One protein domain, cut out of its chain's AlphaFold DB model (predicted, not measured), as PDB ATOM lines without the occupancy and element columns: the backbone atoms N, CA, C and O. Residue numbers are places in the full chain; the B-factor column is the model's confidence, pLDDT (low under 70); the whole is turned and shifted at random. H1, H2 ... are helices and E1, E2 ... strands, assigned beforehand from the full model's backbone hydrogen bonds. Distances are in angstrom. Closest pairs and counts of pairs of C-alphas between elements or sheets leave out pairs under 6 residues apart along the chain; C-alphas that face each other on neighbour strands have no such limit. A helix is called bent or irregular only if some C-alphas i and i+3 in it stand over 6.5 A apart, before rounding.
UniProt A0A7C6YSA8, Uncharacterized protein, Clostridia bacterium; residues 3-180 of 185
ATOM      1  N   PHE A   3     151.964 150.381 189.319       87.44
ATOM      2  CA  PHE A   3     150.628 149.905 189.664       87.44
ATOM      3  C   PHE A   3     149.686 151.086 189.910       87.44
ATOM      4  O   PHE A   3     150.118 152.222 190.163       87.44
ATOM      5  N   SER A   4     148.400 150.792 189.852       91.06
ATOM      6  CA  SER A   4     147.286 151.681 190.111       91.06
ATOM      7  C   SER A   4     146.330 151.005 191.080       91.06
ATOM      8  O   SER A   4     145.940 149.862 190.880       91.06
ATOM      9  N   MET A   5     145.927 151.727 192.120       93.06
ATOM     10  CA  MET A   5     144.935 151.267 193.081       93.06
ATOM     11  C   MET A   5     143.873 152.329 193.302       93.06
ATOM     12  O   MET A   5     144.173 153.514 193.471       93.06
ATOM     13  N   GLN A   6     142.628 151.889 193.361       95.19
ATOM     14  CA  GLN A   6     141.507 152.693 193.799       95.19
ATOM     15  C   GLN A   6     140.942 152.097 195.082       95.19
ATOM     16  O   GLN A   6     140.671 150.905 195.143       95.19
ATOM     17  N   MET A   7     140.739 152.938 196.088       96.00
ATOM     18  CA  MET A   7     139.956 152.616 197.273       96.00
ATOM     19  C   MET A   7     138.688 153.461 197.276       96.00
ATOM     20  O   MET A   7     138.755 154.675 197.061       96.00
ATOM     21  N   SER A   8     137.556 152.837 197.588       96.88
ATOM     22  CA  SER A   8     136.301 153.542 197.840       96.88
ATOM     23  C   SER A   8     135.718 153.153 199.193       96.88
ATOM     24  O   SER A   8     135.510 151.976 199.467       96.88
ATOM     25  N   ILE A   9     135.414 154.153 200.017       97.12
ATOM     26  CA  ILE A   9     134.631 154.010 201.247       97.12
ATOM     27  C   ILE A   9     133.258 154.613 200.985       97.12
ATOM     28  O   ILE A   9     133.168 155.792 200.642       97.12
ATOM     29  N   ASN A  10     132.200 153.824 201.158       96.75
ATOM     30  CA  ASN A  10     130.810 154.245 200.993       96.75
ATOM     31  C   ASN A  10     130.068 154.091 202.320       96.75
ATOM     32  O   ASN A  10     129.829 152.973 202.761       96.75
ATOM     33  N   TYR A  11     129.671 155.203 202.933       95.94
ATOM     34  CA  TYR A  11     128.874 155.203 204.157       95.94
ATOM     35  C   TYR A  11     127.386 155.125 203.833       95.94
ATOM     36  O   TYR A  11     126.843 156.006 203.159       95.94
ATOM     37  N   TYR A  12     126.725 154.096 204.357       92.56
ATOM     38  CA  TYR A  12     125.267 153.958 204.319       92.56
ATOM     39  C   TYR A  12     124.618 154.516 205.586       92.56
ATOM     40  O   TYR A  12     123.517 155.053 205.519       92.56
ATOM     41  N   GLN A  13     125.329 154.423 206.714       91.00
ATOM     42  CA  GLN A  13     125.007 155.025 208.009       91.00
ATOM     43  C   GLN A  13     126.309 155.521 208.667       91.00
ATOM     44  O   GLN A  13     127.390 155.100 208.253       91.00
ATOM     45  N   PRO A  14     126.265 156.395 209.692       89.94
ATOM     46  CA  PRO A  14     127.471 156.855 210.394       89.94
ATOM     47  C   PRO A  14     128.374 155.721 210.911       89.94
ATOM     48  O   PRO A  14     129.596 155.848 210.897       89.94
ATOM     49  N   ASN A  15     127.773 154.602 211.316       89.62
ATOM     50  CA  ASN A  15     128.431 153.413 211.855       89.62
ATOM     51  C   ASN A  15     128.491 152.234 210.864       89.62
ATOM     52  O   ASN A  15     128.876 151.137 211.264       89.62
ATOM     53  N   GLU A  16     128.123 152.428 209.594       92.62
ATOM     54  CA  GLU A  16     128.067 151.358 208.594       92.62
ATOM     55  C   GLU A  16     128.618 151.830 207.246       92.62
ATOM     56  O   GLU A  16     128.068 152.740 206.611       92.62
ATOM     57  N   ALA A  17     129.689 151.184 206.783       95.12
ATOM     58  CA  ALA A  17     130.334 151.534 205.526       95.12
ATOM     59  C   ALA A  17     130.846 150.309 204.769       95.12
ATOM     60  O   ALA A  17     131.355 149.367 205.368       95.12
ATOM     61  N   SER A  18     130.774 150.340 203.440       94.62
ATOM     62  CA  SER A  18     131.505 149.386 202.604       94.62
ATOM     63  C   SER A  18     132.855 149.966 202.201       94.62
ATOM     64  O   SER A  18     132.943 151.143 201.843       94.62
ATOM     65  N   LEU A  19     133.881 149.124 202.175       94.69
ATOM     66  CA  LEU A  19     135.222 149.460 201.713       94.69
ATOM     67  C   LEU A  19     135.588 148.522 200.559       94.69
ATOM     68  O   LEU A  19     135.538 147.305 200.718       94.69
ATOM     69  N   SER A  20     135.947 149.082 199.406       92.56
ATOM     70  CA  SER A  20     136.356 148.317 198.225       92.56
ATOM     71  C   SER A  20     137.715 148.769 197.701       92.56
ATOM     72  O   SER A  20     138.077 149.943 197.822       92.56
ATOM     73  N   PHE A  21     138.441 147.823 197.101       90.75
ATOM     74  CA  PHE A  21     139.720 148.047 196.436       90.75
ATOM     75  C   PHE A  21     139.672 147.502 195.014       90.75
ATOM     76  O   PHE A  21     139.235 146.377 194.791       90.75
ATOM     77  N   GLU A  22     140.173 148.285 194.071       89.88
ATOM     78  CA  GLU A  22     140.415 147.872 192.691       89.88
ATOM     79  C   GLU A  22     141.901 148.089 192.397       89.88
ATOM     80  O   GLU A  22     142.454 149.129 192.762       89.88
ATOM     81  N   SER A  23     142.553 147.116 191.760       86.75
ATOM     82  CA  SER A  23     143.955 147.208 191.342       86.75
ATOM     83  C   SER A  23     144.118 146.729 189.904       86.75
ATOM     84  O   SER A  23     143.460 145.770 189.505       86.75
ATOM     85  N   ASP A  24     145.007 147.374 189.147       83.75
ATOM     86  CA  ASP A  24     145.421 146.923 187.811       83.75
ATOM     87  C   ASP A  24     146.440 145.766 187.850       83.75
ATOM     88  O   ASP A  24     146.557 145.020 186.880       83.75
ATOM     89  N   ASP A  25     147.132 145.583 188.977       74.75
ATOM     90  CA  ASP A  25     148.035 144.465 189.258       74.75
ATOM     91  C   ASP A  25     147.775 143.959 190.691       74.75
ATOM     92  O   ASP A  25     148.303 144.516 191.662       74.75
ATOM     93  N   PRO A  26     146.912 142.942 190.872       65.50
ATOM     94  CA  PRO A  26     146.568 142.417 192.192       65.50
ATOM     95  C   PRO A  26     147.773 141.858 192.960       65.50
ATOM     96  O   PRO A  26     147.812 141.972 194.182       65.50
ATOM     97  N   ALA A  27     148.767 141.297 192.262       62.16
ATOM     98  CA  ALA A  27     149.923 140.646 192.877       62.16
ATOM     99  C   ALA A  27     150.939 141.660 193.432       62.16
ATOM    100  O   ALA A  27     151.486 141.447 194.511       62.16
ATOM    101  N   GLN A  28     151.167 142.786 192.739       57.97
ATOM    102  CA  GLN A  28     152.015 143.886 193.239       57.97
ATOM    103  C   GLN A  28     151.283 144.829 194.204       57.97
ATOM    104  O   GLN A  28     151.922 145.525 195.000       57.97
ATOM    105  N   ALA A  29     149.950 144.873 194.141       57.41
ATOM    106  CA  ALA A  29     149.129 145.661 195.055       57.41
ATOM    107  C   ALA A  29     149.067 145.080 196.467       57.41
ATOM    108  O   ALA A  29     148.905 145.843 197.425       57.41
ATOM    109  N   GLU A  30     149.219 143.761 196.616       62.75
ATOM    110  CA  GLU A  30     149.169 143.137 197.929       62.75
ATOM    111  C   GLU A  30     150.284 143.661 198.842       62.75
ATOM    112  O   GLU A  30     151.481 143.576 198.567       62.75
ATOM    113  N   SER A  31     149.871 144.165 200.003       71.12
ATOM    114  CA  SER A  31     150.723 144.684 201.075       71.12
ATOM    115  C   SER A  31     151.395 146.032 200.780       71.12
ATOM    116  O   SER A  31     151.148 146.975 201.527       71.12
ATOM    117  N   PHE A  32     152.217 146.190 199.732       81.56
ATOM    118  CA  PHE A  32     152.878 147.490 199.504       81.56
ATOM    119  C   PHE A  32     151.897 148.571 199.052       81.56
ATOM    120  O   PHE A  32     151.847 149.645 199.656       81.56
ATOM    121  N   GLY A  33     151.145 148.301 197.983       87.56
ATOM    122  CA  GLY A  33     150.226 149.282 197.417       87.56
ATOM    123  C   GLY A  33     149.188 149.731 198.442       87.56
ATOM    124  O   GLY A  33     148.909 150.920 198.556       87.56
ATOM    125  N   GLU A  34     148.712 148.796 199.263       90.75
ATOM    126  CA  GLU A  34     147.766 149.042 200.352       90.75
ATOM    127  C   GLU A  34     148.343 149.913 201.470       90.75
ATOM    128  O   GLU A  34     147.706 150.889 201.863       90.75
ATOM    129  N   LEU A  35     149.559 149.620 201.947       92.44
ATOM    130  CA  LEU A  35     150.220 150.441 202.967       92.44
ATOM    131  C   LEU A  35     150.526 151.847 202.440       92.44
ATOM    132  O   LEU A  35     150.295 152.832 203.135       92.44
ATOM    133  N   LEU A  36     150.987 151.968 201.192       93.81
ATOM    134  CA  LEU A  36     151.228 153.268 200.564       93.81
ATOM    135  C   LEU A  36     149.927 154.058 200.367       93.81
ATOM    136  O   LEU A  36     149.901 155.274 200.577       93.81
ATOM    137  N   LEU A  37     148.850 153.381 199.966       95.25
ATOM    138  CA  LEU A  37     147.526 153.976 199.819       95.25
ATOM    139  C   LEU A  37     146.993 154.457 201.168       95.25
ATOM    140  O   LEU A  37     146.498 155.580 201.247       95.25
ATOM    141  N   PHE A  38     147.173 153.663 202.224       96.44
ATOM    142  CA  PHE A  38     146.859 154.045 203.597       96.44
ATOM    143  C   PHE A  38     147.653 155.271 204.043       96.44
ATOM    144  O   PHE A  38     147.048 156.244 204.489       96.44
ATOM    145  N   CYS A  39     148.976 155.294 203.841       96.75
ATOM    146  CA  CYS A  39     149.799 156.470 204.127       96.75
ATOM    147  C   CYS A  39     149.273 157.714 203.404       96.75
ATOM    148  O   CYS A  39     149.049 158.752 204.021       96.75
ATOM    149  N   CYS A  40     149.044 157.620 202.091       97.44
ATOM    150  CA  CYS A  40     148.568 158.753 201.300       97.44
ATOM    151  C   CYS A  40     147.200 159.252 201.777       97.44
ATOM    152  O   CYS A  40     146.981 160.461 201.872       97.44
ATOM    153  N   PHE A  41     146.287 158.329 202.074       98.19
ATOM    154  CA  PHE A  41     144.944 158.634 202.547       98.19
ATOM    155  C   PHE A  41     144.969 159.324 203.914       98.19
ATOM    156  O   PHE A  41     144.447 160.431 204.058       98.19
ATOM    157  N   THR A  42     145.653 158.718 204.883       98.06
ATOM    158  CA  THR A  42     145.767 159.216 206.256       98.06
ATOM    159  C   THR A  42     146.465 160.572 206.300       98.06
ATOM    160  O   THR A  42     145.935 161.519 206.880       98.06
ATOM    161  N   LEU A  43     147.606 160.721 205.617       97.88
ATOM    162  CA  LEU A  43     148.331 161.993 205.578       97.88
ATOM    163  C   LEU A  43     147.520 163.091 204.884       97.88
ATOM    164  O   LEU A  43     147.505 164.217 205.371       97.88
ATOM    165  N   ARG A  44     146.794 162.786 203.798       97.56
ATOM    166  CA  ARG A  44     145.921 163.776 203.146       97.56
ATOM    167  C   ARG A  44     144.821 164.265 204.084       97.56
ATOM    168  O   ARG A  44     144.504 165.455 204.072       97.56
ATOM    169  N   LEU A  45     144.216 163.374 204.869       96.56
ATOM    170  CA  LEU A  45     143.193 163.761 205.841       96.56
ATOM    171  C   LEU A  45     143.790 164.603 206.971       96.56
ATOM    172  O   LEU A  45     143.265 165.678 207.245       96.56
ATOM    173  N   LEU A  46     144.932 164.203 207.532       96.62
ATOM    174  CA  LEU A  46     145.676 164.988 208.529       96.62
ATOM    175  C   LEU A  46     146.061 166.383 208.007       96.62
ATOM    176  O   LEU A  46     145.861 167.389 208.685       96.62
ATOM    177  N   VAL A  47     146.516 166.484 206.757       95.75
ATOM    178  CA  VAL A  47     146.770 167.771 206.091       95.75
ATOM    179  C   VAL A  47     145.501 168.615 205.959       95.75
ATOM    180  O   VAL A  47     145.557 169.831 206.131       95.75
ATOM    181  N   ASN A  48     144.365 167.998 205.630       93.50
ATOM    182  CA  ASN A  48     143.089 168.703 205.505       93.50
ATOM    183  C   ASN A  48     142.554 169.182 206.861       93.50
ATOM    184  O   ASN A  48     141.935 170.246 206.914       93.50
ATOM    185  N   PHE A  49     142.815 168.434 207.934       93.00
ATOM    186  CA  PHE A  49     142.518 168.852 209.302       93.00
ATOM    187  C   PHE A  49     143.369 170.042 209.745       93.00
ATOM    188  O   PHE A  49     142.901 170.855 210.546       93.00
ATOM    189  N   GLY A  50     144.603 170.160 209.245       91.19
ATOM    190  CA  GLY A  50     145.565 171.130 209.762       91.19
ATOM    191  C   GLY A  50     145.811 170.914 211.258       91.19
ATOM    192  O   GLY A  50     145.596 169.826 211.775       91.19
ATOM    193  N   GLN A  51     146.225 171.954 211.978       90.88
ATOM    194  CA  GLN A  51     146.507 171.885 213.421       90.88
ATOM    195  C   GLN A  51     145.228 171.997 214.279       90.88
ATOM    196  O   GLN A  51     145.205 172.727 215.263       90.88
ATOM    197  N   SER A  52     144.141 171.340 213.865       92.12
ATOM    198  CA  SER A  52     142.869 171.327 214.600       92.12
ATOM    199  C   SER A  52     142.809 170.195 215.623       92.12
ATOM    200  O   SER A  52     143.493 169.179 215.474       92.12
ATOM    201  N   ASP A  53     141.918 170.328 216.608       91.62
ATOM    202  CA  ASP A  53     141.673 169.299 217.627       91.62
ATOM    203  C   ASP A  53     141.307 167.946 217.010       91.62
ATOM    204  O   ASP A  53     141.757 166.910 217.481       91.62
ATOM    205  N   ALA A  54     140.559 167.939 215.901       91.44
ATOM    206  CA  ALA A  54     140.214 166.714 215.180       91.44
ATOM    207  C   ALA A  54     141.449 166.015 214.580       91.44
ATOM    208  O   ALA A  54     141.550 164.789 214.626       91.44
ATOM    209  N   GLY A  55     142.399 166.786 214.039       93.88
ATOM    210  CA  GLY A  55     143.660 166.247 213.530       93.88
ATOM    211  C   GLY A  55     144.527 165.668 214.648       93.88
ATOM    212  O   GLY A  55     145.056 164.566 214.507       93.88
ATOM    213  N   TYR A  56     144.619 166.371 215.781       94.69
ATOM    214  CA  TYR A  56     145.330 165.887 216.966       94.69
ATOM    215  C   TYR A  56     144.671 164.649 217.576       94.69
ATOM    216  O   TYR A  56     145.374 163.688 217.872       94.69
ATOM    217  N   ALA A  57     143.343 164.626 217.693       92.44
ATOM    218  CA  ALA A  57     142.597 163.468 218.170       92.44
ATOM    219  C   ALA A  57     142.884 162.235 217.304       92.44
ATOM    220  O   ALA A  57     143.253 161.191 217.834       92.44
ATOM    221  N   LEU A  58     142.824 162.376 215.973       94.31
ATOM    222  CA  LEU A  58     143.178 161.290 215.061       94.31
ATOM    223  C   LEU A  58     144.629 160.830 215.254       94.31
ATOM    224  O   LEU A  58     144.876 159.634 215.354       94.31
ATOM    225  N   ALA A  59     145.591 161.753 215.315       95.88
ATOM    226  CA  ALA A  59     146.997 161.392 215.486       95.88
ATOM    227  C   ALA A  59     147.257 160.660 216.814       95.88
ATOM    228  O   ALA A  59     147.975 159.663 216.825       95.88
ATOM    229  N   MET A  60     146.642 161.105 217.913       93.88
ATOM    230  CA  MET A  60     146.747 160.437 219.212       93.88
ATOM    231  C   MET A  60     146.116 159.044 219.196       93.88
ATOM    232  O   MET A  60     146.743 158.100 219.671       93.88
ATOM    233  N   SER A  61     144.942 158.881 218.574       92.12
ATOM    234  CA  SER A  61     144.346 157.555 218.387       92.12
ATOM    235  C   SER A  61     145.268 156.633 217.590       92.12
ATOM    236  O   SER A  61     145.465 155.486 217.969       92.12
ATOM    237  N   LEU A  62     145.879 157.127 216.507       94.69
ATOM    238  CA  LEU A  62     146.820 156.334 215.709       94.69
ATOM    239  C   LEU A  62     148.048 155.907 216.529       94.69
ATOM    240  O   LEU A  62     148.487 154.770 216.382       94.69
ATOM    241  N   PHE A  63     148.573 156.759 217.415       93.75
ATOM    242  CA  PHE A  63     149.647 156.368 218.334       93.75
ATOM    243  C   PHE A  63     149.234 155.221 219.255       93.75
ATOM    244  O   PHE A  63     149.891 154.180 219.266       93.75
ATOM    245  N   GLU A  64     148.128 155.389 219.974       91.06
ATOM    246  CA  GLU A  64     147.624 154.392 220.920       91.06
ATOM    247  C   GLU A  64     147.353 153.043 220.241       91.06
ATOM    248  O   GLU A  64     147.746 151.986 220.743       91.06
ATOM    249  N   ILE A  65     146.737 153.093 219.057       91.19
ATOM    250  CA  ILE A  65     146.475 151.921 218.227       91.19
ATOM    251  C   ILE A  65     147.785 151.276 217.774       91.19
ATOM    252  O   ILE A  65     147.898 150.055 217.814       91.19
ATOM    253  N   SER A  66     148.775 152.062 217.340       92.62
ATOM    254  CA  SER A  66     150.047 151.514 216.857       92.62
ATOM    255  C   SER A  66     150.793 150.719 217.927       92.62
ATOM    256  O   SER A  66     151.365 149.678 217.612       92.62
ATOM    257  N   ASP A  67     150.730 151.150 219.188       89.69
ATOM    258  CA  ASP A  67     151.395 150.470 220.302       89.69
ATOM    259  C   ASP A  67     150.633 149.212 220.773       89.69
ATOM    260  O   ASP A  67     151.200 148.367 221.463       89.69
ATOM    261  N   ASN A  68     149.361 149.051 220.383       85.62
ATOM    262  CA  ASN A  68     148.500 147.941 220.807       85.62
ATOM    263  C   ASN A  68     147.891 147.151 219.637       85.62
ATOM    264  O   ASN A  68     146.938 146.404 219.847       85.62
ATOM    265  N   LEU A  69     148.417 147.296 218.418       85.50
ATOM    266  CA  LEU A  69     147.745 146.869 217.184       85.50
ATOM    267  C   LEU A  69     147.302 145.393 217.198       85.50
ATOM    268  O   LEU A  69     146.217 145.077 216.718       85.50
ATOM    269  N   GLU A  70     148.108 144.508 217.791       75.50
ATOM    270  CA  GLU A  70     147.785 143.082 217.962       75.50
ATOM    271  C   GLU A  70     146.565 142.870 218.866       75.50
ATOM    272  O   GLU A  70     145.641 142.153 218.501       75.50
ATOM    273  N   LYS A  71     146.489 143.577 220.000       71.88
ATOM    274  CA  LYS A  71     145.336 143.501 220.911       71.88
ATOM    275  C   LYS A  71     144.077 144.069 220.273       71.88
ATOM    276  O   LYS A  71     142.982 143.575 220.528       71.88
ATOM    277  N   VAL A  72     144.214 145.119 219.462       70.12
ATOM    278  CA  VAL A  72     143.076 145.749 218.778       70.12
ATOM    279  C   VAL A  72     142.509 144.825 217.689       70.12
ATOM    280  O   VAL A  72     141.299 144.834 217.460       70.12
ATOM    281  N   ALA A  73     143.347 143.984 217.070       67.38
ATOM    282  CA  ALA A  73     142.912 142.973 216.104       67.38
ATOM    283  C   ALA A  73     141.951 141.938 216.717       67.38
ATOM    284  O   ALA A  73     140.986 141.541 216.069       67.38
ATOM    285  N   ASP A  74     142.176 141.562 217.979       59.09
ATOM    286  CA  ASP A  74     141.412 140.510 218.659       59.09
ATOM    287  C   ASP A  74     140.112 141.000 219.320       59.09
ATOM    288  O   ASP A  74     139.262 140.194 219.697       59.09
ATOM    289  N   SER A  75     139.939 142.314 219.496       53.19
ATOM    290  CA  SER A  75     138.982 142.850 220.478       53.19
ATOM    291  C   SER A  75     137.868 143.743 219.920       53.19
ATOM    292  O   SER A  75     137.070 144.252 220.701       53.19
ATOM    293  N   ASN A  76     137.760 143.945 218.597       55.81
ATOM    294  CA  ASN A  76     136.829 144.929 218.002       55.81
ATOM    295  C   ASN A  76     136.948 146.338 218.640       55.81
ATOM    296  O   ASN A  76     136.017 147.135 218.575       55.81
ATOM    297  N   VAL A  77     138.094 146.663 219.251       56.91
ATOM    298  CA  VAL A  77     138.305 147.906 220.024       56.91
ATOM    299  C   VAL A  77     138.361 149.148 219.137       56.91
ATOM    300  O   VAL A  77     138.162 150.267 219.612       56.91
ATOM    301  N   PHE A  78     138.552 148.977 217.827       64.31
ATOM    302  CA  PHE A  78     138.239 150.043 216.897       64.31
ATOM    303  C   PHE A  78     136.742 150.347 217.020       64.31
ATOM    304  O   PHE A  78     135.922 149.624 216.462       64.31
ATOM    305  N   ASN A  79     136.378 151.479 217.623       70.31
ATOM    306  CA  ASN A  79     135.083 152.136 217.389       70.31
ATOM    307  C   ASN A  79     134.959 152.608 215.917       70.31
ATOM    308  O   ASN A  79     134.423 153.676 215.629       70.31
ATOM    309  N   ALA A  80     135.526 151.849 214.976       79.12
ATOM    310  CA  ALA A  80     135.390 152.037 213.555       79.12
ATOM    311  C   ALA A  80     133.973 151.629 213.133       79.12
ATOM    312  O   ALA A  80     133.345 150.768 213.757       79.12
ATOM    313  N   PRO A  81     133.473 152.207 212.033       84.81
ATOM    314  CA  PRO A  81     132.245 151.739 211.420       84.81
ATOM    315  C   PRO A  81     132.339 150.248 211.082       84.81
ATOM    316  O   PRO A  81     133.397 149.740 210.706       84.81
ATOM    317  N   LYS A  82     131.207 149.552 211.152       88.19
ATOM    318  CA  LYS A  82     131.105 148.175 210.684       88.19
ATOM    319  C   LYS A  82     131.351 148.137 209.175       88.19
ATOM    320  O   LYS A  82     130.657 148.826 208.421       88.19
ATOM    321  N   ILE A  83     132.302 147.303 208.748       90.06
ATOM    322  CA  ILE A  83     132.507 146.990 207.332       90.06
ATOM    323  C   ILE A  83     131.345 146.106 206.865       90.06
ATOM    324  O   ILE A  83     131.109 145.037 207.429       90.06
ATOM    325  N   VAL A  84     130.617 146.553 205.843       92.19
ATOM    326  CA  VAL A  84     129.535 145.797 205.194       92.19
ATOM    327  C   VAL A  84     129.799 145.618 203.704       92.19
ATOM    328  O   VAL A  84     130.618 146.325 203.112       92.19
ATOM    329  N   GLU A  85     129.085 144.684 203.084       92.56
ATOM    330  CA  GLU A  85     129.112 144.519 201.634       92.56
ATOM    331  C   GLU A  85     128.540 145.747 200.914       92.56
ATOM    332  O   GLU A  85     127.684 146.475 201.427       92.56
ATOM    333  N   TYR A  86     129.026 145.982 199.696       91.44
ATOM    334  CA  TYR A  86     128.515 147.049 198.845       91.44
ATOM    335  C   TYR A  86     127.064 146.754 198.439       91.44
ATOM    336  O   TYR A  86     126.778 145.733 197.818       91.44
ATOM    337  N   LYS A  87     126.138 147.675 198.729       90.00
ATOM    338  CA  LYS A  87     124.684 147.486 198.538       90.00
ATOM    339  C   LYS A  87     124.205 147.701 197.094       90.00
ATOM    340  O   LYS A  87     123.057 148.079 196.874       90.00
ATOM    341  N   GLY A  88     125.091 147.595 196.105       88.06
ATOM    342  CA  GLY A  88     124.799 147.894 194.693       88.06
ATOM    343  C   GLY A  88     124.624 149.387 194.371       88.06
ATOM    344  O   GLY A  88     124.777 149.789 193.221       88.06
ATOM    345  N   THR A  89     124.376 150.225 195.379       89.06
ATOM    346  CA  THR A  89     124.215 151.676 195.250       89.06
ATOM    347  C   THR A  89     125.285 152.433 196.041       89.06
ATOM    348  O   THR A  89     125.739 151.950 197.087       89.06
ATOM    349  N   PRO A  90     125.707 153.624 195.574       89.75
ATOM    350  CA  PRO A  90     126.689 154.424 196.291       89.75
ATOM    351  C   PRO A  90     126.149 154.914 197.643       89.75
ATOM    352  O   PRO A  90     124.980 155.275 197.762       89.75
ATOM    353  N   GLY A  91     127.016 154.971 198.657       90.69
ATOM    354  CA  GLY A  91     126.654 155.479 199.985       90.69
ATOM    355  C   GLY A  91     126.342 156.981 199.984       90.69
ATOM    356  O   GLY A  91     126.745 157.710 199.073       90.69
ATOM    357  N   GLN A  92     125.678 157.466 201.037       92.25
ATOM    358  CA  GLN A  92     125.328 158.884 201.205       92.25
ATOM    359  C   GLN A  92     126.556 159.788 201.386       92.25
ATOM    360  O   GLN A  92     126.509 160.977 201.066       92.25
ATOM    361  N   ARG A  93     127.647 159.237 201.931       94.94
ATOM    362  CA  ARG A  93     128.950 159.894 202.074       94.94
ATOM    363  C   ARG A  93     130.032 158.980 201.530       94.94
ATOM    364  O   ARG A  93     129.990 157.773 201.767       94.94
ATOM    365  N   GLN A  94     130.985 159.536 200.787       95.88
ATOM    366  CA  GLN A  94     131.993 158.726 200.102       95.88
ATOM    367  C   GLN A  94     133.378 159.341 200.183       95.88
ATOM    368  O   GLN A  94     133.527 160.548 199.988       95.88
ATOM    369  N   PHE A  95     134.384 158.488 200.355       97.19
ATOM    370  CA  PHE A  95     135.783 158.816 200.106       97.19
ATOM    371  C   PHE A  95     136.293 157.927 198.986       97.19
ATOM    372  O   PHE A  95     136.233 156.706 199.085       97.19
ATOM    373  N   ILE A  96     136.800 158.543 197.924       97.44
ATOM    374  CA  ILE A  96     137.347 157.842 196.767       97.44
ATOM    375  C   ILE A  96     138.798 158.275 196.631       97.44
ATOM    376  O   ILE A  96     139.084 159.452 196.382       97.44
ATOM    377  N   ALA A  97     139.711 157.333 196.815       97.62
ATOM    378  CA  ALA A  97     141.143 157.549 196.769       97.62
ATOM    379  C   ALA A  97     141.738 156.770 195.597       97.62
ATOM    380  O   ALA A  97     141.493 155.580 195.447       97.62
ATOM    381  N   HIS A  98     142.525 157.447 194.769       96.94
ATOM    382  CA  HIS A  98     143.192 156.861 193.619       96.94
ATOM    383  C   HIS A  98     144.692 157.101 193.724       96.94
ATOM    384  O   HIS A  98     145.147 158.247 193.839       96.94
ATOM    385  N   LEU A  99     145.442 156.010 193.680       94.94
ATOM    386  CA  LEU A  99     146.884 155.953 193.785       94.94
ATOM    387  C   LEU A  99     147.447 155.387 192.490       94.94
ATOM    388  O   LEU A  99     147.100 154.286 192.096       94.94
ATOM    389  N   VAL A 100     148.364 156.119 191.870       93.12
ATOM    390  CA  VAL A 100     149.174 155.621 190.759       93.12
ATOM    391  C   VAL A 100     150.629 155.783 191.149       93.12
ATOM    392  O   VAL A 100     151.089 156.900 191.410       93.12
ATOM    393  N   HIS A 101     151.364 154.680 191.169       89.38
ATOM    394  CA  HIS A 101     152.794 154.680 191.429       89.38
ATOM    395  C   HIS A 101     153.539 154.166 190.199       89.38
ATOM    396  O   HIS A 101     153.175 153.149 189.617       89.38
ATOM    397  N   SER A 102     154.580 154.880 189.771       86.75
ATOM    398  CA  SER A 102     155.432 154.457 188.656       86.75
ATOM    399  C   SER A 102     156.856 154.978 188.825       86.75
ATOM    400  O   SER A 102     157.061 156.189 188.828       86.75
ATOM    401  N   LYS A 103     157.845 154.080 188.923       76.88
ATOM    402  CA  LYS A 103     159.289 154.392 189.058       76.88
ATOM    403  C   LYS A 103     159.595 155.435 190.156       76.88
ATOM    404  O   LYS A 103     159.877 155.054 191.278       76.88
ATOM    405  N   LYS A 104     159.516 156.735 189.833       70.94
ATOM    406  CA  LYS A 104     159.783 157.886 190.726       70.94
ATOM    407  C   LYS A 104     158.584 158.823 190.929       70.94
ATOM    408  O   LYS A 104     158.712 159.886 191.527       70.94
ATOM    409  N   ARG A 105     157.418 158.492 190.374       84.19
ATOM    410  CA  ARG A 105     156.224 159.340 190.415       84.19
ATOM    411  C   ARG A 105     155.142 158.672 191.240       84.19
ATOM    412  O   ARG A 105     154.674 157.586 190.901       84.19
ATOM    413  N   LEU A 106     154.729 159.374 192.289       91.06
ATOM    414  CA  LEU A 106     153.555 159.063 193.085       91.06
ATOM    415  C   LEU A 106     152.463 160.079 192.769       91.06
ATOM    416  O   LEU A 106     152.597 161.273 193.055       91.06
ATOM    417  N   ASN A 107     151.366 159.612 192.189       94.12
ATOM    418  CA  ASN A 107     150.176 160.419 192.016       94.12
ATOM    419  C   ASN A 107     149.081 159.904 192.939       94.12
ATOM    420  O   ASN A 107     148.634 158.773 192.808       94.12
ATOM    421  N   PHE A 108     148.640 160.766 193.846       96.25
ATOM    422  CA  PHE A 108     147.538 160.483 194.745       96.25
ATOM    423  C   PHE A 108     146.464 161.554 194.593       96.25
ATOM    424  O   PHE A 108     146.745 162.760 194.704       96.25
ATOM    425  N   LYS A 109     145.236 161.106 194.339       96.75
ATOM    426  CA  LYS A 109     144.034 161.935 194.269       96.75
ATOM    427  C   LYS A 109     143.006 161.374 195.238       96.75
ATOM    428  O   LYS A 109     142.748 160.182 195.237       96.75
ATOM    429  N   MET A 110     142.388 162.254 196.012       96.25
ATOM    430  CA  MET A 110     141.286 161.908 196.899       96.25
ATOM    431  C   MET A 110     140.123 162.841 196.601       96.25
ATOM    432  O   MET A 110     140.323 164.048 196.445       96.25
ATOM    433  N   ARG A 111     138.926 162.275 196.501       94.81
ATOM    434  CA  ARG A 111     137.669 162.997 196.340       94.81
ATOM    435  C   ARG A 111     136.720 162.572 197.442       94.81
ATOM    436  O   ARG A 111     136.696 161.405 197.824       94.81
ATOM    437  N   THR A 112     135.924 163.519 197.905       94.44
ATOM    438  CA  THR A 112     134.825 163.262 198.825       94.44
ATOM    439  C   THR A 112     133.509 163.579 198.124       94.44
ATOM    440  O   THR A 112     133.459 164.456 197.258       94.44
ATOM    441  N   ARG A 113     132.443 162.835 198.432       93.56
ATOM    442  CA  ARG A 113     131.091 163.089 197.905       93.56
ATOM    443  C   ARG A 113     130.058 163.029 199.015       93.56
ATOM    444  O   ARG A 113     130.228 162.290 199.981       93.56
ATOM    445  N   GLY A 114     128.997 163.814 198.851       90.00
ATOM    446  CA  GLY A 114     127.876 163.878 199.783       90.00
ATOM    447  C   GLY A 114     128.104 164.773 201.000       90.00
ATOM    448  O   GLY A 114     127.171 164.982 201.752       90.00
ATOM    449  N   PHE A 115     129.291 165.337 201.216       88.50
ATOM    450  CA  PHE A 115     129.530 166.230 202.354       88.50
ATOM    451  C   PHE A 115     128.985 167.632 202.089       88.50
ATOM    452  O   PHE A 115     129.191 168.190 201.009       88.50
ATOM    453  N   SER A 116     128.298 168.197 203.081       77.31
ATOM    454  CA  SER A 116     127.859 169.591 203.074       77.31
ATOM    455  C   SER A 116     129.046 170.536 203.326       77.31
ATOM    456  O   SER A 116     130.145 170.106 203.679       77.31
ATOM    457  N   PHE A 117     128.836 171.844 203.154       66.25
ATOM    458  CA  PHE A 117     129.861 172.861 203.434       66.25
ATOM    459  C   PHE A 117     130.308 172.897 204.909       66.25
ATOM    460  O   PHE A 117     131.390 173.412 205.206       66.25
ATOM    461  N   PHE A 118     129.512 172.348 205.833       65.69
ATOM    462  CA  PHE A 118     129.866 172.284 207.247       65.69
ATOM    463  C   PHE A 118     130.931 171.212 207.496       65.69
ATOM    464  O   PHE A 118     130.737 170.021 207.256       65.69
ATOM    465  N   LYS A 119     132.084 171.650 208.011       67.50
ATOM    466  CA  LYS A 119     133.267 170.800 208.212       67.50
ATOM    467  C   LYS A 119     133.111 169.755 209.324       67.50
ATOM    468  O   LYS A 119     133.863 168.789 209.328       67.50
ATOM    469  N   SER A 120     132.170 169.928 210.255       71.50
ATOM    470  CA  SER A 120     131.989 169.028 211.406       71.50
ATOM    471  C   SER A 120     131.637 167.600 210.984       71.50
ATOM    472  O   SER A 120     132.295 166.661 211.429       71.50
ATOM    473  N   ASP A 121     130.688 167.442 210.057       84.75
ATOM    474  CA  ASP A 121     130.345 166.140 209.471       84.75
ATOM    475  C   ASP A 121     131.571 165.514 208.803       84.75
ATOM    476  O   ASP A 121     131.923 164.363 209.056       84.75
ATOM    477  N   LEU A 122     132.275 166.289 207.973       88.44
ATOM    478  CA  LEU A 122     133.453 165.797 207.267       88.44
ATOM    479  C   LEU A 122     134.538 165.315 208.237       88.44
ATOM    480  O   LEU A 122     135.182 164.305 207.952       88.44
ATOM    481  N   ASN A 123     134.722 165.990 209.374       90.50
ATOM    482  CA  ASN A 123     135.702 165.589 210.376       90.50
ATOM    483  C   ASN A 123     135.368 164.222 210.978       90.50
ATOM    484  O   ASN A 123     136.230 163.342 210.987       90.50
ATOM    485  N   PHE A 124     134.116 164.028 211.405       90.50
ATOM    486  CA  PHE A 124     133.641 162.753 211.944       90.50
ATOM    487  C   PHE A 124     133.899 161.605 210.961       90.50
ATOM    488  O   PHE A 124     134.537 160.608 211.305       90.50
ATOM    489  N   TYR A 125     133.460 161.756 209.712       93.38
ATOM    490  CA  TYR A 125     133.607 160.703 208.710       93.38
ATOM    491  C   TYR A 125     135.064 160.491 208.276       93.38
ATOM    492  O   TYR A 125     135.441 159.371 207.948       93.38
ATOM    493  N   SER A 126     135.899 161.533 208.297       93.88
ATOM    494  CA  SER A 126     137.323 161.428 207.953       93.88
ATOM    495  C   SER A 126     138.098 160.602 208.981       93.88
ATOM    496  O   SER A 126     138.843 159.706 208.592       93.88
ATOM    497  N   ILE A 127     137.886 160.846 210.281       93.19
ATOM    498  CA  ILE A 127     138.487 160.042 211.362       93.19
ATOM    499  C   ILE A 127     138.053 158.584 211.216       93.19
ATOM    500  O   ILE A 127     138.887 157.686 211.106       93.19
ATOM    501  N   ASN A 128     136.741 158.360 211.117       93.06
ATOM    502  CA  ASN A 128     136.175 157.024 210.967       93.06
ATOM    503  C   ASN A 128     136.660 156.308 209.703       93.06
ATOM    504  O   ASN A 128     136.802 155.093 209.723       93.06
ATOM    505  N   SER A 129     136.952 157.030 208.619       95.62
ATOM    506  CA  SER A 129     137.471 156.425 207.387       95.62
ATOM    507  C   SER A 129     138.892 155.900 207.559       95.62
ATOM    508  O   SER A 129     139.217 154.844 207.020       95.62
ATOM    509  N   VAL A 130     139.742 156.611 208.309       96.19
ATOM    510  CA  VAL A 130     141.097 156.130 208.622       96.19
ATOM    511  C   VAL A 130     141.024 154.886 209.501       96.19
ATOM    512  O   VAL A 130     141.693 153.899 209.206       96.19
ATOM    513  N   LEU A 131     140.179 154.905 210.537       93.44
ATOM    514  CA  LEU A 131     140.001 153.759 211.433       93.44
ATOM    515  C   LEU A 131     139.401 152.546 210.706       93.44
ATOM    516  O   LEU A 131     139.864 151.428 210.908       93.44
ATOM    517  N   LEU A 132     138.429 152.763 209.816       92.75
ATOM    518  CA  LEU A 132     137.841 151.721 208.969       92.75
ATOM    519  C   LEU A 132     138.893 151.074 208.060       92.75
ATOM    520  O   LEU A 132     138.979 149.850 207.982       92.75
ATOM    521  N   PHE A 133     139.703 151.893 207.382       95.00
ATOM    522  CA  PHE A 133     140.756 151.390 206.504       95.00
ATOM    523  C   PHE A 133     141.821 150.637 207.313       95.00
ATOM    524  O   PHE A 133     142.237 149.548 206.927       95.00
ATOM    525  N   LEU A 134     142.204 151.148 208.483       93.75
ATOM    526  CA  LEU A 134     143.131 150.448 209.364       93.75
ATOM    527  C   LEU A 134     142.573 149.096 209.833       93.75
ATOM    528  O   LEU A 134     143.269 148.091 209.731       93.75
ATOM    529  N   SER A 135     141.308 149.047 210.260       90.31
ATOM    530  CA  SER A 135     140.629 147.805 210.649       90.31
ATOM    531  C   SER A 135     140.624 146.776 209.513       90.31
ATOM    532  O   SER A 135     140.921 145.602 209.731       90.31
ATOM    533  N   TYR A 136     140.376 147.211 208.274       90.44
ATOM    534  CA  TYR A 136     140.490 146.341 207.103       90.44
ATOM    535  C   TYR A 136     141.900 145.764 206.931       90.44
ATOM    536  O   TYR A 136     142.047 144.557 206.738       90.44
ATOM    537  N   LEU A 137     142.939 146.602 207.022       91.19
ATOM    538  CA  LEU A 137     144.328 146.159 206.861       91.19
ATOM    539  C   LEU A 137     144.752 145.190 207.966       91.19
ATOM    540  O   LEU A 137     145.412 144.197 207.675       91.19
ATOM    541  N   VAL A 138     144.330 145.439 209.207       89.94
ATOM    542  CA  VAL A 138     144.546 144.527 210.338       89.94
ATOM    543  C   VAL A 138     143.924 143.159 210.048       89.94
ATOM    544  O   VAL A 138     144.622 142.148 210.081       89.94
ATOM    545  N   ASN A 139     142.647 143.125 209.660       87.06
ATOM    546  CA  ASN A 139     141.936 141.880 209.356       87.06
ATOM    547  C   ASN A 139     142.553 141.115 208.173       87.06
ATOM    548  O   ASN A 139     142.678 139.891 208.216       87.06
ATOM    549  N   LYS A 140     142.983 141.824 207.123       85.62
ATOM    550  CA  LYS A 140     143.661 141.222 205.963       85.62
ATOM    551  C   LYS A 140     145.066 140.710 206.307       85.62
ATOM    552  O   LYS A 140     145.546 139.739 205.722       85.62
ATOM    553  N   GLY A 141     145.742 141.397 207.222       82.81
ATOM    554  CA  GLY A 141     147.153 141.232 207.540       82.81
ATOM    555  C   GLY A 141     147.476 140.262 208.668       82.81
ATOM    556  O   GLY A 141     148.626 139.841 208.768       82.81
ATOM    557  N   ILE A 142     146.494 139.878 209.488       80.69
ATOM    558  CA  ILE A 142     146.718 139.139 210.743       80.69
ATOM    559  C   ILE A 142     147.458 137.804 210.559       80.69
ATOM    560  O   ILE A 142     148.183 137.362 211.442       80.69
ATOM    561  N   ARG A 143     147.328 137.172 209.386       79.88
ATOM    562  CA  ARG A 143     147.989 135.893 209.062       79.88
ATOM    563  C   ARG A 143     149.308 136.048 208.295       79.88
ATOM    564  O   ARG A 143     149.943 135.043 207.990       79.88
ATOM    565  N   LYS A 144     149.710 137.273 207.932       84.31
ATOM    566  CA  LYS A 144     150.910 137.540 207.122       84.31
ATOM    567  C   LYS A 144     152.115 137.811 208.045       84.31
ATOM    568  O   LYS A 144     152.089 138.800 208.782       84.31
ATOM    569  N   PRO A 145     153.188 136.992 208.009       83.94
ATOM    570  CA  PRO A 145     154.358 137.186 208.868       83.94
ATOM    571  C   PRO A 145     154.954 138.594 208.738       83.94
ATOM    572  O   PRO A 145     155.159 139.089 207.631       83.94
ATOM    573  N   GLY A 146     155.212 139.256 209.869       85.94
ATOM    574  CA  GLY A 146     155.817 140.596 209.921       85.94
ATOM    575  C   GLY A 146     154.930 141.754 209.438       85.94
ATOM    576  O   GLY A 146     155.315 142.915 209.595       85.94
ATOM    577  N   TYR A 147     153.738 141.485 208.894       87.88
ATOM    578  CA  TYR A 147     152.854 142.526 208.366       87.88
ATOM    579  C   TYR A 147     152.324 143.447 209.465       87.88
ATOM    580  O   TYR A 147     152.353 144.664 209.300       87.88
ATOM    581  N   MET A 148     151.896 142.888 210.601       88.44
ATOM    582  CA  MET A 148     151.357 143.666 211.725       88.44
ATOM    583  C   MET A 148     152.388 144.638 212.300       88.44
ATOM    584  O   MET A 148     152.073 145.805 212.513       88.44
ATOM    585  N   MET A 149     153.642 144.202 212.444       89.69
ATOM    586  CA  MET A 149     154.743 145.068 212.873       89.69
ATOM    587  C   MET A 149     154.983 146.214 211.878       89.69
ATOM    588  O   MET A 149     155.140 147.366 212.282       89.69
ATOM    589  N   LYS A 150     154.951 145.927 210.568       90.81
ATOM    590  CA  LYS A 150     155.079 146.958 209.528       90.81
ATOM    591  C   LYS A 150     153.891 147.927 209.530       90.81
ATOM    592  O   LYS A 150     154.090 149.131 209.386       90.81
ATOM    593  N   LEU A 151     152.668 147.424 209.692       92.94
ATOM    594  CA  LEU A 151     151.461 148.243 209.768       92.94
ATOM    595  C   LEU A 151     151.492 149.153 211.004       92.94
ATOM    596  O   LEU A 151     151.214 150.341 210.875       92.94
ATOM    597  N   ALA A 152     151.898 148.635 212.166       93.25
ATOM    598  CA  ALA A 152     152.064 149.419 213.388       93.25
ATOM    599  C   ALA A 152     153.072 150.562 213.195       93.25
ATOM    600  O   ALA A 152     152.763 151.714 213.502       93.25
ATOM    601  N   ASP A 153     154.236 150.277 212.604       94.12
ATOM    602  CA  ASP A 153     155.250 151.291 212.288       94.12
ATOM    603  C   ASP A 153     154.718 152.362 211.315       94.12
ATOM    604  O   ASP A 153     154.876 153.562 211.552       94.12
ATOM    605  N   VAL A 154     154.009 151.952 210.259       95.44
ATOM    606  CA  VAL A 154     153.366 152.863 209.295       95.44
ATOM    607  C   VAL A 154     152.354 153.788 209.979       95.44
ATOM    608  O   VAL A 154     152.372 155.003 209.756       95.44
ATOM    609  N   VAL A 155     151.479 153.228 210.818       96.00
ATOM    610  CA  VAL A 155     150.460 153.973 211.569       96.00
ATOM    611  C   VAL A 155     151.125 154.988 212.499       96.00
ATOM    612  O   VAL A 155     150.787 156.176 212.459       96.00
ATOM    613  N   LYS A 156     152.127 154.546 213.267       96.44
ATOM    614  CA  LYS A 156     152.889 155.383 214.197       96.44
ATOM    615  C   LYS A 156     153.562 156.549 213.486       96.44
ATOM    616  O   LYS A 156     153.419 157.700 213.895       96.44
ATOM    617  N   LYS A 157     154.253 156.281 212.380       96.62
ATOM    618  CA  LYS A 157     154.961 157.310 211.610       96.62
ATOM    619  C   LYS A 157     154.016 158.322 210.958       96.62
ATOM    620  O   LYS A 157     154.343 159.508 210.923       96.62
ATOM    621  N   CYS A 158     152.836 157.901 210.490       97.06
ATOM    622  CA  CYS A 158     151.823 158.841 209.998       97.06
ATOM    623  C   CYS A 158     151.408 159.840 211.089       97.06
ATOM    624  O   CYS A 158     151.335 161.042 210.822       97.06
ATOM    625  N   ALA A 159     151.194 159.363 212.320       96.75
ATOM    626  CA  ALA A 159     150.893 160.216 213.466       96.75
ATOM    627  C   ALA A 159     152.069 161.143 213.827       96.75
ATOM    628  O   ALA A 159     151.883 162.352 213.981       96.75
ATOM    629  N   GLN A 160     153.295 160.609 213.883       96.31
ATOM    630  CA  GLN A 160     154.510 161.369 214.210       96.31
ATOM    631  C   GLN A 160     154.752 162.542 213.264       96.31
ATOM    632  O   GLN A 160     155.023 163.647 213.729       96.31
ATOM    633  N   VAL A 161     154.639 162.331 211.949       96.00
ATOM    634  CA  VAL A 161     154.898 163.385 210.952       96.00
ATOM    635  C   VAL A 161     153.879 164.524 211.048       96.00
ATOM    636  O   VAL A 161     154.207 165.685 210.791       96.00
ATOM    637  N   PHE A 162     152.642 164.220 211.444       96.44
ATOM    638  CA  PHE A 162     151.643 165.248 211.714       96.44
ATOM    639  C   PHE A 162     151.949 166.022 213.005       96.44
ATOM    640  O   PHE A 162     151.984 167.254 212.979       96.44
ATOM    641  N   VAL A 163     152.227 165.319 214.109       95.94
ATOM    642  CA  VAL A 163     152.497 165.940 215.420       95.94
ATOM    643  C   VAL A 163     153.795 166.751 215.422       95.94
ATOM    644  O   VAL A 163     153.849 167.806 216.052       95.94
ATOM    645  N   SER A 164     154.807 166.341 214.652       94.56
ATOM    646  CA  SER A 164     156.057 167.094 214.474       94.56
ATOM    647  C   SER A 164     155.891 168.394 213.675       94.56
ATOM    648  O   SER A 164     156.857 169.138 213.507       94.56
ATOM    649  N   ARG A 165     154.677 168.680 213.174       92.31
ATOM    650  CA  ARG A 165     154.331 169.857 212.358       92.31
ATOM    651  C   ARG A 165     155.099 169.958 211.039       92.31
ATOM    652  O   ARG A 165     155.151 171.021 210.427       92.31
ATOM    653  N   GLN A 166     155.659 168.848 210.569       89.69
ATOM    654  CA  GLN A 166     156.380 168.790 209.297       89.69
ATOM    655  C   GLN A 166     155.452 168.489 208.116       89.69
ATOM    656  O   GLN A 166     155.853 168.652 206.963       89.69
ATOM    657  N   LEU A 167     154.216 168.053 208.370       94.81
ATOM    658  CA  LEU A 167     153.284 167.638 207.329       94.81
ATOM    659  C   LEU A 167     152.620 168.825 206.611       94.81
ATOM    660  O   LEU A 167     151.961 169.664 207.220       94.81
ATOM    661  N   THR A 168     152.725 168.857 205.282       95.44
ATOM    662  CA  THR A 168     152.100 169.865 204.415       95.44
ATOM    663  C   THR A 168     151.543 169.231 203.139       95.44
ATOM    664  O   THR A 168     151.987 168.168 202.706       95.44
ATOM    665  N   LYS A 169     150.652 169.942 202.430       93.12
ATOM    666  CA  LYS A 169     150.185 169.526 201.087       93.12
ATOM    667  C   LYS A 169     151.325 169.296 200.088       93.12
ATOM    668  O   LYS A 169     151.159 168.531 199.143       93.12
ATOM    669  N   LYS A 170     152.459 169.989 200.256       94.25
ATOM    670  CA  LYS A 170     153.599 169.908 199.332       94.25
ATOM    671  C   LYS A 170     154.412 168.629 199.531       94.25
ATOM    672  O   LYS A 170     154.928 168.102 198.552       94.25
ATOM    673  N   ASN A 171     154.517 168.132 200.764       94.38
ATOM    674  CA  ASN A 171     155.390 167.005 201.098       94.38
ATOM    675  C   ASN A 171     154.654 165.723 201.516       94.38
ATOM    676  O   ASN A 171     155.307 164.688 201.594       94.38
ATOM    677  N   GLU A 172     153.327 165.740 201.702       95.00
ATOM    678  CA  GLU A 172     152.542 164.570 202.147       95.00
ATOM    679  C   GLU A 172     152.823 163.297 201.328       95.00
ATOM    680  O   GLU A 172     152.910 162.208 201.881       95.00
ATOM    681  N   LYS A 173     153.027 163.424 200.010       94.00
ATOM    682  CA  LYS A 173     153.280 162.288 199.113       94.00
ATOM    683  C   LYS A 173     154.693 161.736 199.288       94.00
ATOM    684  O   LYS A 173     154.883 160.527 199.262       94.00
ATOM    685  N   GLY A 174     155.672 162.623 199.462       92.44
ATOM    686  CA  GLY A 174     157.052 162.229 199.752       92.44
ATOM    687  C   GLY A 174     157.138 161.518 201.099       92.44
ATOM    688  O   GLY A 174     157.697 160.432 201.183       92.44
ATOM    689  N   MET A 175     156.474 162.072 202.118       94.50
ATOM    690  CA  MET A 175     156.359 161.442 203.434       94.50
ATOM    691  C   MET A 175     155.662 160.079 203.348       94.50
ATOM    692  O   MET A 175     156.144 159.122 203.937       94.50
ATOM    693  N   ALA A 176     154.584 159.948 202.562       94.50
ATOM    694  CA  ALA A 176     153.897 158.670 202.380       94.50
ATOM    695  C   ALA A 176     154.815 157.569 201.820       94.50
ATOM    696  O   ALA A 176     154.751 156.435 202.289       94.50
ATOM    697  N   LEU A 177     155.675 157.902 200.849       90.94
ATOM    698  CA  LEU A 177     156.657 156.966 200.287       90.94
ATOM    699  C   LEU A 177     157.682 156.522 201.332       90.94
ATOM    700  O   LEU A 177     157.918 155.324 201.479       90.94
ATOM    701  N   VAL A 178     158.247 157.478 202.074       91.38
ATOM    702  CA  VAL A 178     159.233 157.206 203.130       91.38
ATOM    703  C   VAL A 178     158.619 156.337 204.228       91.38
ATOM    704  O   VAL A 178     159.216 155.346 204.641       91.38
ATOM    705  N   ILE A 179     157.401 156.664 204.670       93.50
ATOM    706  CA  ILE A 179     156.703 155.938 205.735       93.50
ATOM    707  C   ILE A 179     156.342 154.518 205.304       93.50
ATOM    708  O   ILE A 179     156.549 153.583 206.072       93.50
ATOM    709  N   ALA A 180     155.842 154.332 204.079       90.12
ATOM    710  CA  ALA A 180     155.494 153.005 203.566       90.12
ATOM    711  C   ALA A 180     156.718 152.071 203.425       90.12
ATOM    712  O   ALA A 180     156.549 150.856 203.262       90.12
TER     713      ALA A 180
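This is residues 3 to 180 of the 185 residues of an uncharacterized protein of Clostridia bacterium (UniProt A0A7C6YSA8). A four-stranded antiparallel sheet forms one wall of a rounded domain, with helices over one face and the other face bare of named helices. H1 and H4 cross over the sheet; H2 and H5 pack on them farther out, making a four-helix bundle, while H6 packs near edge strand E4 and short H3 lies crosswise near one end of the bundle. The 178 printed residues hold six named helices and four named strands, in the order E1 E2 H1 H2 H3 E3 E4 H4 H5 H6; the sheet's order is E2 E1 E3 E4, and the class is mixed, helices and strands. The whole is compact, with a radius of gyration of the C-alphas of 15.1 A and spans of 35 by 35 by 35 A.

Find C-alpha 3 at (150.628, 149.905, 189.664), where E1, residues 3 to 13, begins its 31.9 A. E2 is residues 16 to 23, 23.8 A; E3 is 93 to 102, 30.2 A; E4 is 105 to 113, 26.5 A. H1, residues 26 to 49, covers 31.7 A; it is irregular, with C-alphas 28 and 31 8.0 A apart, and has a kink of 53 degrees near residue 33. H4, residues 119 to 141, starts at (133.267, 170.800, 208.212) and covers 32.7 A. H2 is residues 53 to 67, 21.4 A; H5 is 147 to 163, 24.5 A; H3 is 69 to 75, 10.2 A. H6, residues 172 to 180, covers 12.0 A and ends at (155.494, 153.005, 203.566).

Look at hairpin E1 and E2 for N 8 and O 20, 2.9 A; at E1 and E3 for N 5 and O 99, 2.8 A; and at hairpin E3 and E4 for N 98 and O 109, 2.8 A. H1 and H4 are on the same face, at heights over the sheet of 8.1 A and 9.4 A. They touch, closest at the C-alphas of Thr 42 and Val 130, 6.1 A, at a shallow tilt of 25 degrees, opposite ways. H5, the hub, touches the five other helices, among them H2, closest at the C-alphas of Ser 66 and Ala 152, 4.5 A. H6 touches H1, closest at the C-alphas of Cys 39 and Ala 176, 5.0 A. H3 touches H4 with residues 135 to 139 of H4 alone, closest at the C-alphas of Ala 73 and Val 138, 6.2 A, about perpendicular at 88 degrees. Every O i to N i+4 pair is within hydrogen-bond range in H2, H4, H5 and H6; H1 has 17 of 20 and H3 2 of 3.

The C-alphas farthest apart, of Phe 117 and Pro 145, are 43.6 A apart. The printed part has no cut. The link from H3 to E3, residues 76 to 92, is long; in it residues 82 to 83 pair, parallel, with 16 to 17 of E2. Mean pLDDT of the printed part is 88.7; residues 26 to 30, 73 to 78 and 117 to 119 are under 70.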